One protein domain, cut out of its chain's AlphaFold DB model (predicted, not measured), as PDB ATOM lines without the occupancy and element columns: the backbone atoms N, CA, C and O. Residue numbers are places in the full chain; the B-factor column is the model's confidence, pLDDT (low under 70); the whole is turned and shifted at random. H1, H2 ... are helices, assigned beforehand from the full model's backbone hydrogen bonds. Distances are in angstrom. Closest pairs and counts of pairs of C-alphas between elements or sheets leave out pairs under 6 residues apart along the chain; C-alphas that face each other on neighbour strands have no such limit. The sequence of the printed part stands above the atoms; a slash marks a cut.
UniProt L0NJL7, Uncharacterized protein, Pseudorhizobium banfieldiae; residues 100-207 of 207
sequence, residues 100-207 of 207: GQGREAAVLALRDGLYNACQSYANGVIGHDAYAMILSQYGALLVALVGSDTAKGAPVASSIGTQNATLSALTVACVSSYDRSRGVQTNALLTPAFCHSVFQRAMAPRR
ATOM      1  N   GLY A 100     -35.673  -2.186 -13.915       48.50
ATOM      2  CA  GLY A 100     -36.788  -2.743 -14.672       48.50
ATOM      3  C   GLY A 100     -36.723  -4.269 -14.637       48.50
ATOM      4  O   GLY A 100     -35.836  -4.869 -15.237       48.50
ATOM      5  N   GLN A 101     -37.661  -4.914 -13.937       47.72
ATOM      6  CA  GLN A 101     -37.698  -6.371 -13.740       47.72
ATOM      7  C   GLN A 101     -37.384  -7.175 -15.019       47.72
ATOM      8  O   GLN A 101     -38.128  -7.116 -15.997       47.72
ATOM      9  N   GLY A 102     -36.298  -7.964 -14.989       49.53
ATOM     10  CA  GLY A 102     -36.007  -9.123 -15.859       49.53
ATOM     11  C   GLY A 102     -35.788  -8.875 -17.360       49.53
ATOM     12  O   GLY A 102     -35.208  -9.723 -18.036       49.53
ATOM     13  N   ARG A 103     -36.223  -7.729 -17.888       54.31
ATOM     14  CA  ARG A 103     -36.081  -7.325 -19.296       54.31
ATOM     15  C   ARG A 103     -34.803  -6.527 -19.538       54.31
ATOM     16  O   ARG A 103     -34.297  -6.534 -20.654       54.31
ATOM     17  N   GLU A 104     -34.256  -5.913 -18.490       61.44
ATOM     18  CA  GLU A 104     -33.075  -5.052 -18.571       61.44
ATOM     19  C   GLU A 104     -31.850  -5.816 -19.078       61.44
ATOM     20  O   GLU A 104     -31.237  -5.388 -20.041       61.44
ATOM     21  N   ALA A 105     -31.543  -7.002 -18.541       63.56
ATOM     22  CA  ALA A 105     -30.341  -7.741 -18.942       63.56
ATOM     23  C   ALA A 105     -30.356  -8.182 -20.420       63.56
ATOM     24  O   ALA A 105     -29.333  -8.113 -21.098       63.56
ATOM     25  N   ALA A 106     -31.512  -8.617 -20.935       65.12
ATOM     26  CA  ALA A 106     -31.640  -9.019 -22.335       65.12
ATOM     27  C   ALA A 106     -31.605  -7.805 -23.274       65.12
ATOM     28  O   ALA A 106     -30.956  -7.858 -24.314       65.12
ATOM     29  N   VAL A 107     -32.268  -6.706 -22.905       69.81
ATOM     30  CA  VAL A 107     -32.250  -5.460 -23.683       69.81
ATOM     31  C   VAL A 107     -30.854  -4.835 -23.674       69.81
ATOM     32  O   VAL A 107     -30.351  -4.506 -24.743       69.81
ATOM     33  N   LEU A 108     -30.185  -4.775 -22.521       72.75
ATOM     34  CA  LEU A 108     -28.793  -4.340 -22.385       72.75
ATOM     35  C   LEU A 108     -27.867  -5.166 -23.285       72.75
ATOM     36  O   LEU A 108     -27.179  -4.608 -24.137       72.75
ATOM     37  N   ALA A 109     -27.938  -6.500 -23.207       73.94
ATOM     38  CA  ALA A 109     -27.133  -7.377 -24.057       73.94
ATOM     39  C   ALA A 109     -27.398  -7.167 -25.563       73.94
ATOM     40  O   ALA A 109     -26.479  -7.266 -26.380       73.94
ATOM     41  N   LEU A 110     -28.640  -6.857 -25.957       74.94
ATOM     42  CA  LEU A 110     -28.969  -6.546 -27.352       74.94
ATOM     43  C   LEU A 110     -28.377  -5.216 -27.804       74.94
ATOM     44  O   LEU A 110     -27.890  -5.113 -28.931       74.94
ATOM     45  N   ARG A 111     -28.415  -4.209 -26.937       79.56
ATOM     46  CA  ARG A 111     -27.885  -2.875 -27.211       79.56
ATOM     47  C   ARG A 111     -26.366  -2.906 -27.351       79.56
ATOM     48  O   ARG A 111     -25.848  -2.380 -28.338       79.56
ATOM     49  N   ASP A 112     -25.686  -3.624 -26.462       81.75
ATOM     50  CA  ASP A 112     -24.241  -3.854 -26.538       81.75
ATOM     51  C   ASP A 112     -23.872  -4.656 -27.793       81.75
ATOM     52  O   ASP A 112     -22.921  -4.329 -28.508       81.75
ATOM     53  N   GLY A 113     -24.663  -5.682 -28.126       83.00
ATOM     54  CA  GLY A 113     -24.473  -6.483 -29.334       83.00
ATOM     55  C   GLY A 113     -24.596  -5.670 -30.629       83.00
ATOM     56  O   GLY A 113     -23.754  -5.799 -31.518       83.00
ATOM     57  N   LEU A 114     -25.601  -4.794 -30.728       83.50
ATOM     58  CA  LEU A 114     -25.805  -3.909 -31.885       83.50
ATOM     59  C   LEU A 114     -24.689  -2.871 -32.025       83.50
ATOM     60  O   LEU A 114     -24.243  -2.596 -33.145       83.50
ATOM     61  N   TYR A 115     -24.213  -2.322 -30.909       84.38
ATOM     62  CA  TYR A 115     -23.082  -1.399 -30.911       84.38
ATOM     63  C   TYR A 115     -21.799  -2.084 -31.405       84.38
ATOM     64  O   TYR A 115     -21.154  -1.592 -32.336       84.38
ATOM     65  N   ASN A 116     -21.492  -3.276 -30.886       85.25
ATOM     66  CA  ASN A 116     -20.349  -4.082 -31.327       85.25
ATOM     67  C   ASN A 116     -20.451  -4.493 -32.807       85.25
ATOM     68  O   ASN A 116     -19.443  -4.505 -33.523       85.25
ATOM     69  N   ALA A 117     -21.657  -4.789 -33.302       85.94
ATOM     70  CA  ALA A 117     -21.888  -5.062 -34.720       85.94
ATOM     71  C   ALA A 117     -21.614  -3.822 -35.587       85.94
ATOM     72  O   ALA A 117     -20.938  -3.933 -36.611       85.94
ATOM     73  N   CYS A 118     -22.065  -2.635 -35.162       86.56
ATOM     74  CA  CYS A 118     -21.773  -1.386 -35.865       86.56
ATOM     75  C   CYS A 118     -20.267  -1.111 -35.924       86.56
ATOM     76  O   CYS A 118     -19.737  -0.842 -37.003       86.56
ATOM     77  N   GLN A 119     -19.552  -1.251 -34.802       85.12
ATOM     78  CA  GLN A 119     -18.096  -1.093 -34.783       85.12
ATOM     79  C   GLN A 119     -17.406  -2.100 -35.710       85.12
ATOM     80  O   GLN A 119     -16.518  -1.738 -36.479       85.12
ATOM     81  N   SER A 120     -17.848  -3.358 -35.705       84.00
ATOM     82  CA  SER A 120     -17.315  -4.391 -36.601       84.00
ATOM     83  C   SER A 120     -17.538  -4.050 -38.079       84.00
ATOM     84  O   SER A 120     -16.665  -4.311 -38.910       84.00
ATOM     85  N   TYR A 121     -18.680  -3.443 -38.418       84.19
ATOM     86  CA  TYR A 121     -18.989  -2.979 -39.772       84.19
ATOM     87  C   TYR A 121     -18.148  -1.758 -40.165       84.19
ATOM     88  O   TYR A 121     -17.550  -1.743 -41.243       84.19
ATOM     89  N   ALA A 122     -18.026  -0.775 -39.271       82.31
ATOM     90  CA  ALA A 122     -17.186   0.409 -39.455       82.31
ATOM     91  C   ALA A 122     -15.704   0.043 -39.655       82.31
ATOM     92  O   ALA A 122     -15.010   0.659 -40.462       82.31
ATOM     93  N   ASN A 123     -15.233  -1.001 -38.971       81.75
ATOM     94  CA  ASN A 123     -13.867  -1.518 -39.079       81.75
ATOM     95  C   ASN A 123     -13.666  -2.430 -40.304       81.75
ATOM     96  O   ASN A 123     -12.553  -2.880 -40.562       81.75
ATOM     97  N   GLY A 124     -14.735  -2.739 -41.045       78.62
ATOM     98  CA  GLY A 124     -14.712  -3.638 -42.197       78.62
ATOM     99  C   GLY A 124     -14.474  -5.111 -41.861       78.62
ATOM    100  O   GLY A 124     -14.149  -5.888 -42.760       78.62
ATOM    101  N   VAL A 125     -14.647  -5.503 -40.594       82.25
ATOM    102  CA  VAL A 125     -14.596  -6.904 -40.147       82.25
ATOM    103  C   VAL A 125     -15.794  -7.671 -40.700       82.25
ATOM    104  O   VAL A 125     -15.625  -8.809 -41.145       82.25
ATOM    105  N   ILE A 126     -16.967  -7.029 -40.723       84.50
ATOM    106  CA  ILE A 126     -18.182  -7.538 -41.367       84.50
ATOM    107  C   ILE A 126     -18.571  -6.693 -42.588       84.50
ATOM    108  O   ILE A 126     -18.291  -5.493 -42.659       84.50
ATOM    109  N   GLY A 127     -19.199  -7.346 -43.562       83.06
ATOM    110  CA  GLY A 127     -19.762  -6.719 -44.757       83.06
ATOM    111  C   GLY A 127     -21.134  -6.076 -44.518       83.06
ATOM    112  O   GLY A 127     -21.765  -6.299 -43.484       83.06
ATOM    113  N   HIS A 128     -21.589  -5.288 -45.485       83.44
ATOM    114  CA  HIS A 128     -22.928  -4.713 -45.565       83.44
ATOM    115  C   HIS A 128     -24.042  -5.766 -45.489       83.44
ATOM    116  O   HIS A 128     -24.963  -5.612 -44.687       83.44
ATOM    117  N   ASP A 129     -23.935  -6.863 -46.240       82.88
ATOM    118  CA  ASP A 129     -24.967  -7.907 -46.295       82.88
ATOM    119  C   ASP A 129     -25.085  -8.636 -44.950       82.88
ATOM    120  O   ASP A 129     -26.176  -8.887 -44.433       82.88
ATOM    121  N   ALA A 130     -23.937  -8.918 -44.332       82.88
ATOM    122  CA  ALA A 130     -23.869  -9.504 -43.001       82.88
ATOM    123  C   ALA A 130     -24.431  -8.555 -41.935       82.88
ATOM    124  O   ALA A 130     -25.170  -8.990 -41.053       82.88
ATOM    125  N   TYR A 131     -24.131  -7.259 -42.032       84.88
ATOM    126  CA  TYR A 131     -24.675  -6.247 -41.131       84.88
ATOM    127  C   TYR A 131     -26.202  -6.120 -41.264       84.88
ATOM    128  O   TYR A 131     -26.907  -6.136 -40.253       84.88
ATOM    129  N   ALA A 132     -26.738  -6.097 -42.487       83.88
ATOM    130  CA  ALA A 132     -28.182  -6.075 -42.739       83.88
ATOM    131  C   ALA A 132     -28.893  -7.332 -42.202       83.88
ATOM    132  O   ALA A 132     -29.984  -7.243 -41.626       83.88
ATOM    133  N   MET A 133     -28.260  -8.504 -42.328       83.19
ATOM    134  CA  MET A 133     -28.768  -9.757 -41.767       83.19
ATOM    135  C   MET A 133     -28.811  -9.719 -40.235       83.19
ATOM    136  O   MET A 133     -29.823 -10.110 -39.649       83.19
ATOM    137  N   ILE A 134     -27.751  -9.217 -39.587       84.56
ATOM    138  CA  ILE A 134     -27.720  -9.007 -38.132       84.56
ATOM    139  C   ILE A 134     -28.882  -8.091 -37.730       84.56
ATOM    140  O   ILE A 134     -29.716  -8.495 -36.924       84.56
ATOM    141  N   LEU A 135     -29.018  -6.907 -38.336       83.62
ATOM    142  CA  LEU A 135     -30.099  -5.966 -38.008       83.62
ATOM    143  C   LEU A 135     -31.496  -6.593 -38.136       83.62
ATOM    144  O   LEU A 135     -32.350  -6.385 -37.273       83.62
ATOM    145  N   SER A 136     -31.714  -7.411 -39.167       81.62
ATOM    146  CA  SER A 136     -32.989  -8.103 -39.390       81.62
ATOM    147  C   SER A 136     -33.303  -9.126 -38.289       81.62
ATOM    148  O   SER A 136     -34.434  -9.189 -37.805       81.62
ATOM    149  N   GLN A 137     -32.305  -9.900 -37.846       79.81
ATOM    150  CA  GLN A 137     -32.468 -10.863 -36.746       79.81
ATOM    151  C   GLN A 137     -32.763 -10.164 -35.415       79.81
ATOM    152  O   GLN A 137     -33.622 -10.615 -34.657       79.81
ATOM    153  N   TYR A 138     -32.094  -9.040 -35.149       78.56
ATOM    154  CA  TYR A 138     -32.345  -8.234 -33.954       78.56
ATOM    155  C   TYR A 138     -33.746  -7.616 -33.970       78.56
ATOM    156  O   TYR A 138     -34.422  -7.632 -32.944       78.56
ATOM    157  N   GLY A 139     -34.222  -7.138 -35.125       73.31
ATOM    158  CA  GLY A 139     -35.593  -6.648 -35.283       73.31
ATOM    159  C   GLY A 139     -36.634  -7.722 -34.957       73.31
ATOM    160  O   GLY A 139     -37.547  -7.475 -34.171       73.31
ATOM    161  N   ALA A 140     -36.455  -8.939 -35.480       72.00
ATOM    162  CA  ALA A 140     -37.336 -10.068 -35.176       72.00
ATOM    163  C   ALA A 140     -37.325 -10.432 -33.681       72.00
ATOM    164  O   ALA A 140     -38.379 -10.702 -33.102       72.00
ATOM    165  N   LEU A 141     -36.154 -10.393 -33.040       70.12
ATOM    166  CA  LEU A 141     -36.034 -10.658 -31.611       70.12
ATOM    167  C   LEU A 141     -36.706  -9.564 -30.771       70.12
ATOM    168  O   LEU A 141     -37.420  -9.889 -29.830       70.12
ATOM    169  N   LEU A 142     -36.531  -8.286 -31.117       67.25
ATOM    170  CA  LEU A 142     -37.191  -7.169 -30.435       67.25
ATOM    171  C   LEU A 142     -38.715  -7.261 -30.551       67.25
ATOM    172  O   LEU A 142     -39.405  -7.100 -29.548       67.25
ATOM    173  N   VAL A 143     -39.246  -7.591 -31.733       69.12
ATOM    174  CA  VAL A 143     -40.688  -7.833 -31.911       69.12
ATOM    175  C   VAL A 143     -41.150  -9.024 -31.073       69.12
ATOM    176  O   VAL A 143     -42.206  -8.949 -30.452       69.12
ATOM    177  N   ALA A 144     -40.357 -10.093 -30.982       65.94
ATOM    178  CA  ALA A 144     -40.667 -11.221 -30.107       65.94
ATOM    179  C   ALA A 144     -40.625 -10.831 -28.618       65.94
ATOM    180  O   ALA A 144     -41.505 -11.229 -27.867       65.94
ATOM    181  N   LEU A 145     -39.657 -10.027 -28.178       63.19
ATOM    182  CA  LEU A 145     -39.541  -9.529 -26.801       63.19
ATOM    183  C   LEU A 145     -40.686  -8.582 -26.412       63.19
ATOM    184  O   LEU A 145     -41.159  -8.648 -25.281       63.19
ATOM    185  N   VAL A 146     -41.129  -7.721 -27.332       64.94
ATOM    186  CA  VAL A 146     -42.228  -6.763 -27.110       64.94
ATOM    187  C   VAL A 146     -43.598  -7.432 -27.242       64.94
ATOM    188  O   VAL A 146     -44.504  -7.118 -26.477       64.94
ATOM    189  N   GLY A 147     -43.755  -8.350 -28.198       56.94
ATOM    190  CA  GLY A 147     -45.003  -9.072 -28.460       56.94
ATOM    191  C   GLY A 147     -45.217 -10.305 -27.580       56.94
ATOM    192  O   GLY A 147     -46.338 -10.802 -27.496       56.94
ATOM    193  N   SER A 148     -44.173 -10.814 -26.918       54.59
ATOM    194  CA  SER A 148     -44.326 -11.856 -25.905       54.59
ATOM    195  C   SER A 148     -44.668 -11.220 -24.562       54.59
ATOM    196  O   SER A 148     -43.840 -10.576 -23.915       54.59
ATOM    197  N   ASP A 149     -45.898 -11.453 -24.101       47.78
ATOM    198  CA  ASP A 149     -46.275 -11.294 -22.698       47.78
ATOM    199  C   ASP A 149     -45.465 -12.284 -21.847       47.78
ATOM    200  O   ASP A 149     -45.924 -13.328 -21.387       47.78
ATOM    201  N   THR A 150     -44.214 -11.926 -21.586       48.31
ATOM    202  CA  THR A 150     -43.323 -12.527 -20.588       48.31
ATOM    203  C   THR A 150     -43.784 -12.207 -19.159       48.31
ATOM    204  O   THR A 150     -42.984 -12.168 -18.229       48.31
ATOM    205  N   ALA A 151     -45.094 -12.055 -18.947       41.03
ATOM    206  CA  ALA A 151     -45.763 -11.891 -17.658       41.03
ATOM    207  C   ALA A 151     -45.674 -13.145 -16.754       41.03
ATOM    208  O   ALA A 151     -46.334 -13.217 -15.723       41.03
ATOM    209  N   LYS A 152     -44.869 -14.155 -17.124       45.16
ATOM    210  CA  LYS A 152     -44.687 -15.407 -16.368       45.16
ATOM    211  C   LYS A 152     -43.225 -15.837 -16.173       45.16
ATOM    212  O   LYS A 152     -42.974 -17.003 -15.892       45.16
ATOM    213  N   GLY A 153     -42.254 -14.927 -16.304       43.59
ATOM    214  CA  GLY A 153     -40.885 -15.174 -15.818       43.59
ATOM    215  C   GLY A 153     -40.070 -16.238 -16.570       43.59
ATOM    216  O   GLY A 153     -39.075 -16.722 -16.038       43.59
ATOM    217  N   ALA A 154     -40.450 -16.607 -17.796       45.59
ATOM    218  CA  ALA A 154     -39.635 -17.497 -18.618       45.59
ATOM    219  C   ALA A 154     -38.510 -16.702 -19.317       45.59
ATOM    220  O   ALA A 154     -38.808 -15.733 -20.022       45.59
ATOM    221  N   PRO A 155     -37.227 -17.080 -19.152       47.81
ATOM    222  CA  PRO A 155     -36.120 -16.385 -19.793       47.81
ATOM    223  C   PRO A 155     -36.178 -16.573 -21.312       47.81
ATOM    224  O   PRO A 155     -36.168 -17.692 -21.824       47.81
ATOM    225  N   VAL A 156     -36.178 -15.456 -22.042       51.25
ATOM    226  CA  VAL A 156     -36.159 -15.403 -23.519       51.25
ATOM    227  C   VAL A 156     -34.942 -16.146 -24.102       51.25
ATOM    228  O   VAL A 156     -34.993 -16.673 -25.215       51.25
ATOM    229  N   ALA A 157     -33.880 -16.286 -23.298       49.06
ATOM    230  CA  ALA A 157     -32.680 -17.065 -23.597       49.06
ATOM    231  C   ALA A 157     -32.953 -18.555 -23.888       49.06
ATOM    232  O   ALA A 157     -32.213 -19.165 -24.654       49.06
ATOM    233  N   SER A 158     -34.032 -19.143 -23.356       45.28
ATOM    234  CA  SER A 158     -34.319 -20.577 -23.528       45.28
ATOM    235  C   SER A 158     -34.807 -20.961 -24.929       45.28
ATOM    236  O   SER A 158     -34.850 -22.144 -25.257       45.28
ATOM    237  N   SER A 159     -35.167 -19.986 -25.771       47.75
ATOM    238  CA  SER A 159     -35.619 -20.243 -27.150       47.75
ATOM    239  C   SER A 159     -34.477 -20.265 -28.178       47.75
ATOM    240  O   SER A 159     -34.655 -20.741 -29.303       47.75
ATOM    241  N   ILE A 160     -33.279 -19.813 -27.792       51.53
ATOM    242  CA  ILE A 160     -32.081 -19.825 -28.633       51.53
ATOM    243  C   ILE A 160     -31.116 -20.855 -28.050       51.53
ATOM    244  O   ILE A 160     -30.177 -20.523 -27.334       51.53
ATOM    245  N   GLY A 161     -31.349 -22.135 -28.344       55.53
ATOM    246  CA  GLY A 161     -30.364 -23.169 -28.027       55.53
ATOM    247  C   GLY A 161     -28.993 -22.795 -28.603       55.53
ATOM    248  O   GLY A 161     -28.914 -22.251 -29.705       55.53
ATOM    249  N   THR A 162     -27.912 -23.096 -27.879       56.06
ATOM    250  CA  THR A 162     -26.526 -22.729 -28.229       56.06
ATOM    251  C   THR A 162     -26.178 -23.044 -29.687       56.06
ATOM    252  O   THR A 162     -25.523 -22.241 -30.345       56.06
ATOM    253  N   GLN A 163     -26.702 -24.151 -30.230       59.25
ATOM    254  CA  GLN A 163     -26.511 -24.546 -31.630       59.25
ATOM    255  C   GLN A 163     -27.117 -23.566 -32.647       59.25
ATOM    256  O   GLN A 163     -26.518 -23.334 -33.694       59.25
ATOM    257  N   ASN A 164     -28.261 -22.945 -32.340       67.75
ATOM    258  CA  ASN A 164     -28.880 -21.942 -33.207       67.75
ATOM    259  C   ASN A 164     -28.045 -20.660 -33.240       67.75
ATOM    260  O   ASN A 164     -27.854 -20.090 -34.307       67.75
ATOM    261  N   ALA A 165     -27.492 -20.242 -32.096       67.31
ATOM    262  CA  ALA A 165     -26.606 -19.082 -32.037       67.31
ATOM    263  C   ALA A 165     -25.304 -19.320 -32.823       67.31
ATOM    264  O   ALA A 165     -24.871 -18.446 -33.574       67.31
ATOM    265  N   THR A 166     -24.710 -20.517 -32.713       73.81
ATOM    266  CA  THR A 166     -23.498 -20.859 -33.479       73.81
ATOM    267  C   THR A 166     -23.783 -20.912 -34.977       73.81
ATOM    268  O   THR A 166     -22.998 -20.399 -35.770       73.81
ATOM    269  N   LEU A 167     -24.917 -21.498 -35.376       79.00
ATOM    270  CA  LEU A 167     -25.322 -21.580 -36.776       79.00
ATOM    271  C   LEU A 167     -25.603 -20.189 -37.358       79.00
ATOM    272  O   LEU A 167     -25.107 -19.883 -38.438       79.00
ATOM    273  N   SER A 168     -26.307 -19.321 -36.626       77.88
ATOM    274  CA  SER A 168     -26.516 -17.926 -37.025       77.88
ATOM    275  C   SER A 168     -25.187 -17.185 -37.183       77.88
ATOM    276  O   SER A 168     -24.954 -16.578 -38.228       77.88
ATOM    277  N   ALA A 169     -24.269 -17.296 -36.221       77.38
ATOM    278  CA  ALA A 169     -22.948 -16.671 -36.315       77.38
ATOM    279  C   ALA A 169     -22.147 -17.174 -37.532       77.38
ATOM    280  O   ALA A 169     -21.547 -16.378 -38.254       77.38
ATOM    281  N   LEU A 170     -22.192 -18.481 -37.809       81.69
ATOM    282  CA  LEU A 170     -21.549 -19.091 -38.975       81.69
ATOM    283  C   LEU A 170     -22.185 -18.641 -40.296       81.69
ATOM    284  O   LEU A 170     -21.457 -18.354 -41.246       81.69
ATOM    285  N   THR A 171     -23.515 -18.528 -40.368       82.38
ATOM    286  CA  THR A 171     -24.190 -17.999 -41.568       82.38
ATOM    287  C   THR A 171     -23.789 -16.555 -41.838       82.38
ATOM    288  O   THR A 171     -23.412 -16.238 -42.963       82.38
ATOM    289  N   VAL A 172     -23.771 -15.703 -40.810       82.31
ATOM    290  CA  VAL A 172     -23.344 -14.301 -40.917       82.31
ATOM    291  C   VAL A 172     -21.881 -14.213 -41.358       82.31
ATOM    292  O   VAL A 172     -21.561 -13.428 -42.248       82.31
ATOM    293  N   ALA A 173     -20.996 -15.051 -40.808       81.44
ATOM    294  CA  ALA A 173     -19.595 -15.111 -41.221       81.44
ATOM    295  C   ALA A 173     -19.446 -15.518 -42.697       81.44
ATOM    296  O   ALA A 173     -18.678 -14.900 -43.438       81.44
ATOM    297  N   CYS A 174     -20.217 -16.512 -43.141       83.12
ATOM    298  CA  CYS A 174     -20.238 -16.955 -44.529       83.12
ATOM    299  C   CYS A 174     -20.755 -15.872 -45.478       83.12
ATOM    300  O   CYS A 174     -20.044 -15.540 -46.422       83.12
ATOM    301  N   VAL A 175     -21.914 -15.259 -45.207       82.94
ATOM    302  CA  VAL A 175     -22.426 -14.121 -45.998       82.94
ATOM    303  C   VAL A 175     -21.386 -13.001 -46.052       82.94
ATOM    304  O   VAL A 175     -21.050 -12.512 -47.126       82.94
ATOM    305  N   SER A 176     -20.789 -12.665 -44.906       81.12
ATOM    306  CA  SER A 176     -19.785 -11.606 -44.826       81.12
ATOM    307  C   SER A 176     -18.537 -11.880 -45.665       81.12
ATOM    308  O   SER A 176     -17.892 -10.925 -46.086       81.12
ATOM    309  N   SER A 177     -18.143 -13.142 -45.858       78.00
ATOM    310  CA  SER A 177     -16.950 -13.497 -46.639       78.00
ATOM    311  C   SER A 177     -17.109 -13.259 -48.142       78.00
ATOM    312  O   SER A 177     -16.110 -13.019 -48.816       78.00
ATOM    313  N   TYR A 178     -18.346 -13.281 -48.646       75.50
ATOM    314  CA  TYR A 178     -18.668 -13.039 -50.056       75.50
ATOM    315  C   TYR A 178     -18.962 -11.572 -50.374       75.50
ATOM    316  O   TYR A 178     -19.067 -11.199 -51.544       75.50
ATOM    317  N   ASP A 179     -19.078 -10.738 -49.347       76.19
ATOM    318  CA  ASP A 179     -19.411  -9.336 -49.503       76.19
ATOM    319  C   ASP A 179     -18.200  -8.520 -49.984       76.19
ATOM    320  O   ASP A 179     -17.153  -8.461 -49.332       76.19
ATOM    321  N   ARG A 180     -18.371  -7.836 -51.122       71.12
ATOM    322  CA  ARG A 180     -17.350  -6.969 -51.734       71.12
ATOM    323  C   ARG A 180     -17.015  -5.735 -50.907       71.12
ATOM    324  O   ARG A 180     -15.976  -5.126 -51.137       71.12
ATOM    325  N   SER A 181     -17.881  -5.342 -49.977       71.44
ATOM    326  CA  SER A 181     -17.614  -4.221 -49.084       71.44
ATOM    327  C   SER A 181     -16.509  -4.554 -48.080       71.44
ATOM    328  O   SER A 181     -15.826  -3.637 -47.624       71.44
ATOM    329  N   ARG A 182     -16.287  -5.831 -47.735       69.94
ATOM    330  CA  ARG A 182     -15.315  -6.272 -46.720       69.94
ATOM    331  C   ARG A 182     -13.866  -5.976 -47.133       69.94
ATOM    332  O   ARG A 182     -13.513  -6.029 -48.307       69.94
ATOM    333  N   GLY A 183     -13.010  -5.673 -46.150       64.69
ATOM    334  CA  GLY A 183     -11.563  -5.575 -46.386       64.69
ATOM    335  C   GLY A 183     -10.971  -6.910 -46.861       64.69
ATOM    336  O   GLY A 183     -11.590  -7.955 -46.679       64.69
ATOM    337  N   VAL A 184      -9.756  -6.892 -47.425       62.44
ATOM    338  CA  VAL A 184      -9.055  -8.023 -48.099       62.44
ATOM    339  C   VAL A 184      -8.727  -9.222 -47.172       62.44
ATOM    340  O   VAL A 184      -7.893 -10.065 -47.478       62.44
ATOM    341  N   GLN A 185      -9.362  -9.349 -46.010       62.28
ATOM    342  CA  GLN A 185      -9.166 -10.485 -45.118       62.28
ATOM    343  C   GLN A 185     -10.039 -11.673 -45.521       62.28
ATOM    344  O   GLN A 185     -11.203 -11.772 -45.143       62.28
ATOM    345  N   THR A 186      -9.464 -12.627 -46.241       66.75
ATOM    346  CA  THR A 186     -10.094 -13.926 -46.507       66.75
ATOM    347  C   THR A 186      -9.814 -14.899 -45.361       66.75
ATOM    348  O   THR A 186      -8.659 -15.139 -45.018       66.75
ATOM    349  N   ASN A 187     -10.859 -15.490 -44.777       70.88
ATOM    350  CA  ASN A 187     -10.712 -16.552 -43.781       70.88
ATOM    351  C   ASN A 187     -10.593 -17.907 -44.485       70.88
ATOM    352  O   ASN A 187     -11.555 -18.354 -45.105       70.88
ATOM    353  N   ALA A 188      -9.454 -18.588 -44.335       75.94
ATOM    354  CA  ALA A 188      -9.213 -19.903 -44.946       75.94
ATOM    355  C   ALA A 188     -10.207 -20.991 -44.483       75.94
ATOM    356  O   ALA A 188     -10.417 -21.979 -45.178       75.94
ATOM    357  N   LEU A 189     -10.844 -20.794 -43.325       76.38
ATOM    358  CA  LEU A 189     -11.858 -21.697 -42.775       76.38
ATOM    359  C   LEU A 189     -13.236 -21.544 -43.444       76.38
ATOM    360  O   LEU A 189     -14.032 -22.480 -43.426       76.38
ATOM    361  N   LEU A 190     -13.524 -20.396 -44.065       80.94
ATOM    362  CA  LEU A 190     -14.803 -20.109 -44.723       80.94
ATOM    363  C   LEU A 190     -14.748 -20.507 -46.200       80.94
ATOM    364  O   LEU A 190     -14.895 -19.684 -47.100       80.94
ATOM    365  N   THR A 191     -14.488 -21.789 -46.456       85.31
ATOM    366  CA  THR A 191     -14.491 -22.306 -47.829       85.31
ATOM    367  C   THR A 191     -15.916 -22.328 -48.403       85.31
ATOM    368  O   THR A 191     -16.881 -22.490 -47.649       85.31
ATOM    369  N   PRO A 192     -16.085 -22.247 -49.738       84.75
ATOM    370  CA  PRO A 192     -17.405 -22.324 -50.367       84.75
ATOM    371  C   PRO A 192     -18.193 -23.582 -49.981       84.75
ATOM    372  O   PRO A 192     -19.391 -23.515 -49.711       84.75
ATOM    373  N   ALA A 193     -17.504 -24.725 -49.893       85.12
ATOM    374  CA  ALA A 193     -18.101 -25.995 -49.493       85.12
ATOM    375  C   ALA A 193     -18.598 -25.962 -48.039       85.12
ATOM    376  O   ALA A 193     -19.717 -26.393 -47.750       85.12
ATOM    377  N   PHE A 194     -17.795 -25.394 -47.134       88.94
ATOM    378  CA  PHE A 194     -18.187 -25.214 -45.741       88.94
ATOM    379  C   PHE A 194     -19.416 -24.309 -45.629       88.94
ATOM    380  O   PHE A 194     -20.417 -24.700 -45.026       88.94
ATOM    381  N   CYS A 195     -19.393 -23.145 -46.276       87.25
ATOM    382  CA  CYS A 195     -20.509 -22.208 -46.226       87.25
ATOM    383  C   CYS A 195     -21.797 -22.785 -46.814       87.25
ATOM    384  O   CYS A 195     -22.865 -22.606 -46.229       87.25
ATOM    385  N   HIS A 196     -21.710 -23.558 -47.896       87.88
ATOM    386  CA  HIS A 196     -22.877 -24.242 -48.443       87.88
ATOM    387  C   HIS A 196     -23.501 -25.218 -47.432       87.88
ATOM    388  O   HIS A 196     -24.717 -25.209 -47.240       87.88
ATOM    389  N   SER A 197     -22.678 -25.990 -46.714       85.62
ATOM    390  CA  SER A 197     -23.163 -26.908 -45.673       85.62
ATOM    391  C   SER A 197     -23.846 -26.183 -44.501       85.62
ATOM    392  O   SER A 197     -24.865 -26.648 -43.983       85.62
ATOM    393  N   VAL A 198     -23.333 -25.009 -44.118       85.12
ATOM    394  CA  VAL A 198     -23.918 -24.159 -43.074       85.12
ATOM    395  C   VAL A 198     -25.282 -23.624 -43.515       85.12
ATOM    396  O   VAL A 198     -26.244 -23.719 -42.754       85.12
ATOM    397  N   PHE A 199     -25.406 -23.127 -44.750       84.88
ATOM    398  CA  PHE A 199     -26.680 -22.630 -45.282       84.88
ATOM    399  C   PHE A 199     -27.735 -23.726 -45.411       84.88
ATOM    400  O   PHE A 199     -28.886 -23.509 -45.036       84.88
ATOM    401  N   GLN A 200     -27.357 -24.916 -45.881       85.62
ATOM    402  CA  GLN A 200     -28.281 -26.050 -45.954       85.62
ATOM    403  C   GLN A 200     -28.835 -26.419 -44.575       85.62
ATOM    404  O   GLN A 200     -30.027 -26.682 -44.442       85.62
ATOM    405  N   ARG A 201     -27.998 -26.383 -43.530       83.31
ATOM    406  CA  ARG A 201     -28.449 -26.603 -42.148       83.31
ATOM    407  C   ARG A 201     -29.328 -25.470 -41.624       83.31
ATOM    408  O   ARG A 201     -30.275 -25.746 -40.901       83.31
ATOM    409  N   ALA A 202     -29.041 -24.222 -41.989       76.69
ATOM    410  CA  ALA A 202     -29.833 -23.067 -41.565       76.69
ATOM    411  C   ALA A 202     -31.230 -23.024 -42.206       76.69
ATOM    412  O   ALA A 202     -32.173 -22.561 -41.570       76.69
ATOM    413  N   MET A 203     -31.366 -23.521 -43.438       78.00
ATOM    414  CA  MET A 203     -32.635 -23.579 -44.176       78.00
ATOM    415  C   MET A 203     -33.405 -24.890 -43.976       78.00
ATOM    416  O   MET A 203     -34.520 -25.025 -44.477       78.00
ATOM    417  N   ALA A 204     -32.830 -25.867 -43.270       80.56
ATOM    418  CA  ALA A 204     -33.505 -27.128 -43.010       80.56
ATOM    419  C   ALA A 204     -34.786 -26.887 -42.182       80.56
ATOM    420  O   ALA A 204     -34.748 -26.145 -41.195       80.56
ATOM    421  N   PRO A 205     -35.924 -27.505 -42.553       60.19
ATOM    422  CA  PRO A 205     -37.171 -27.333 -41.825       60.19
ATOM    423  C   PRO A 205     -36.999 -27.826 -40.387       60.19
ATOM    424  O   PRO A 205     -36.600 -28.969 -40.150       60.19
ATOM    425  N   ARG A 206     -37.301 -26.948 -39.425       59.69
ATOM    426  CA  ARG A 206     -37.370 -27.311 -38.008       59.69
ATOM    427  C   ARG A 206     -38.553 -28.266 -37.840       59.69
ATOM    428  O   ARG A 206     -39.689 -27.850 -38.050       59.69
ATOM    429  N   ARG A 207     -38.265 -29.542 -37.571       43.81
ATOM    430  CA  ARG A 207     -39.276 -30.530 -37.169       43.81
ATOM    431  C   ARG A 207     -39.761 -30.254 -35.756       43.81
ATOM    432  O   ARG A 207     -38.915 -29.829 -34.937       43.81
TER     433      ARG A 207
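Overview. This is residues 100 to 207 of the 207 residues of an uncharacterized protein of Pseudorhizobium banfieldiae (UniProt L0NJL7). You are looking at a flat, zigzag assembly of helices: H1 and H2 form a hairpin side by side, H4 meets the first part of H2 and spreads from it as a narrow V, and H5 packs steeply on H4. The short H3 sits between H2 and H4 along the chain, and the long link 179 to 191 loops round one end. The printed part has 108 residues with five named helices, H1 to H5 in order, and no named strand; the class is all helix. It is only just compact, close to loose, with a radius of gyration of the C-alphas of 15.7 A and spans of 47 by 36 by 18 A.

Arrangement. Start with H1, residues 104 to 122, which touches H2, residues 128 to 147, at a shallow tilt of 13 degrees, opposite ways; their closest C-alphas, of Tyr 121 and Tyr 131, are 6.7 A apart. Next, H3, residues 156 to 159, is close to H2 but not clearly touching, with the closest C-alphas, of Leu 145 and Val 156, 7.5 A apart. With residues 172 to 176 alone, H4, residues 162 to 178, touches residues 128 to 134 of H2 at a shallow tilt of 31 degrees, opposite ways; the closest C-alphas are Ala 130 and Ser 176, 4.9 A. H5, residues 192 to 203, touches residues 167 to 174 of H4 at a steep tilt of 46 degrees, opposite ways, closest at the C-alphas of Cys 174 and Cys 195, 5.5 A. H5 is apart from H1, H2 and H3. Every O i to N i+4 pair is within hydrogen-bond range in H1, H2 and H5, and 12 of 13 are in H4; H3 is too short for such a pair.

Along the chain. Find C-alpha 104 at (-33.075, -5.052, -18.571), where H1 begins its 26.8 A. H2 runs 28.3 A, H3 6.1 A, and H4 25.1 A. H5 runs 16.5 A and ends at C-alpha 203, (-32.635, -23.579, -44.176).

Size, cuts and confidence. The two C-alphas farthest apart, of Lys 152 and Val 184, are 48.3 A apart. The printed part has no cut, and the link H4 to H5 is long, with 13 residues. Residues 158 to 163 stand free. Look for pLDDT under 70 at residues 100 to 107, 142 to 165, 182 to 186 and 205 to 207 of this model; the mean of the printed part is 71.9.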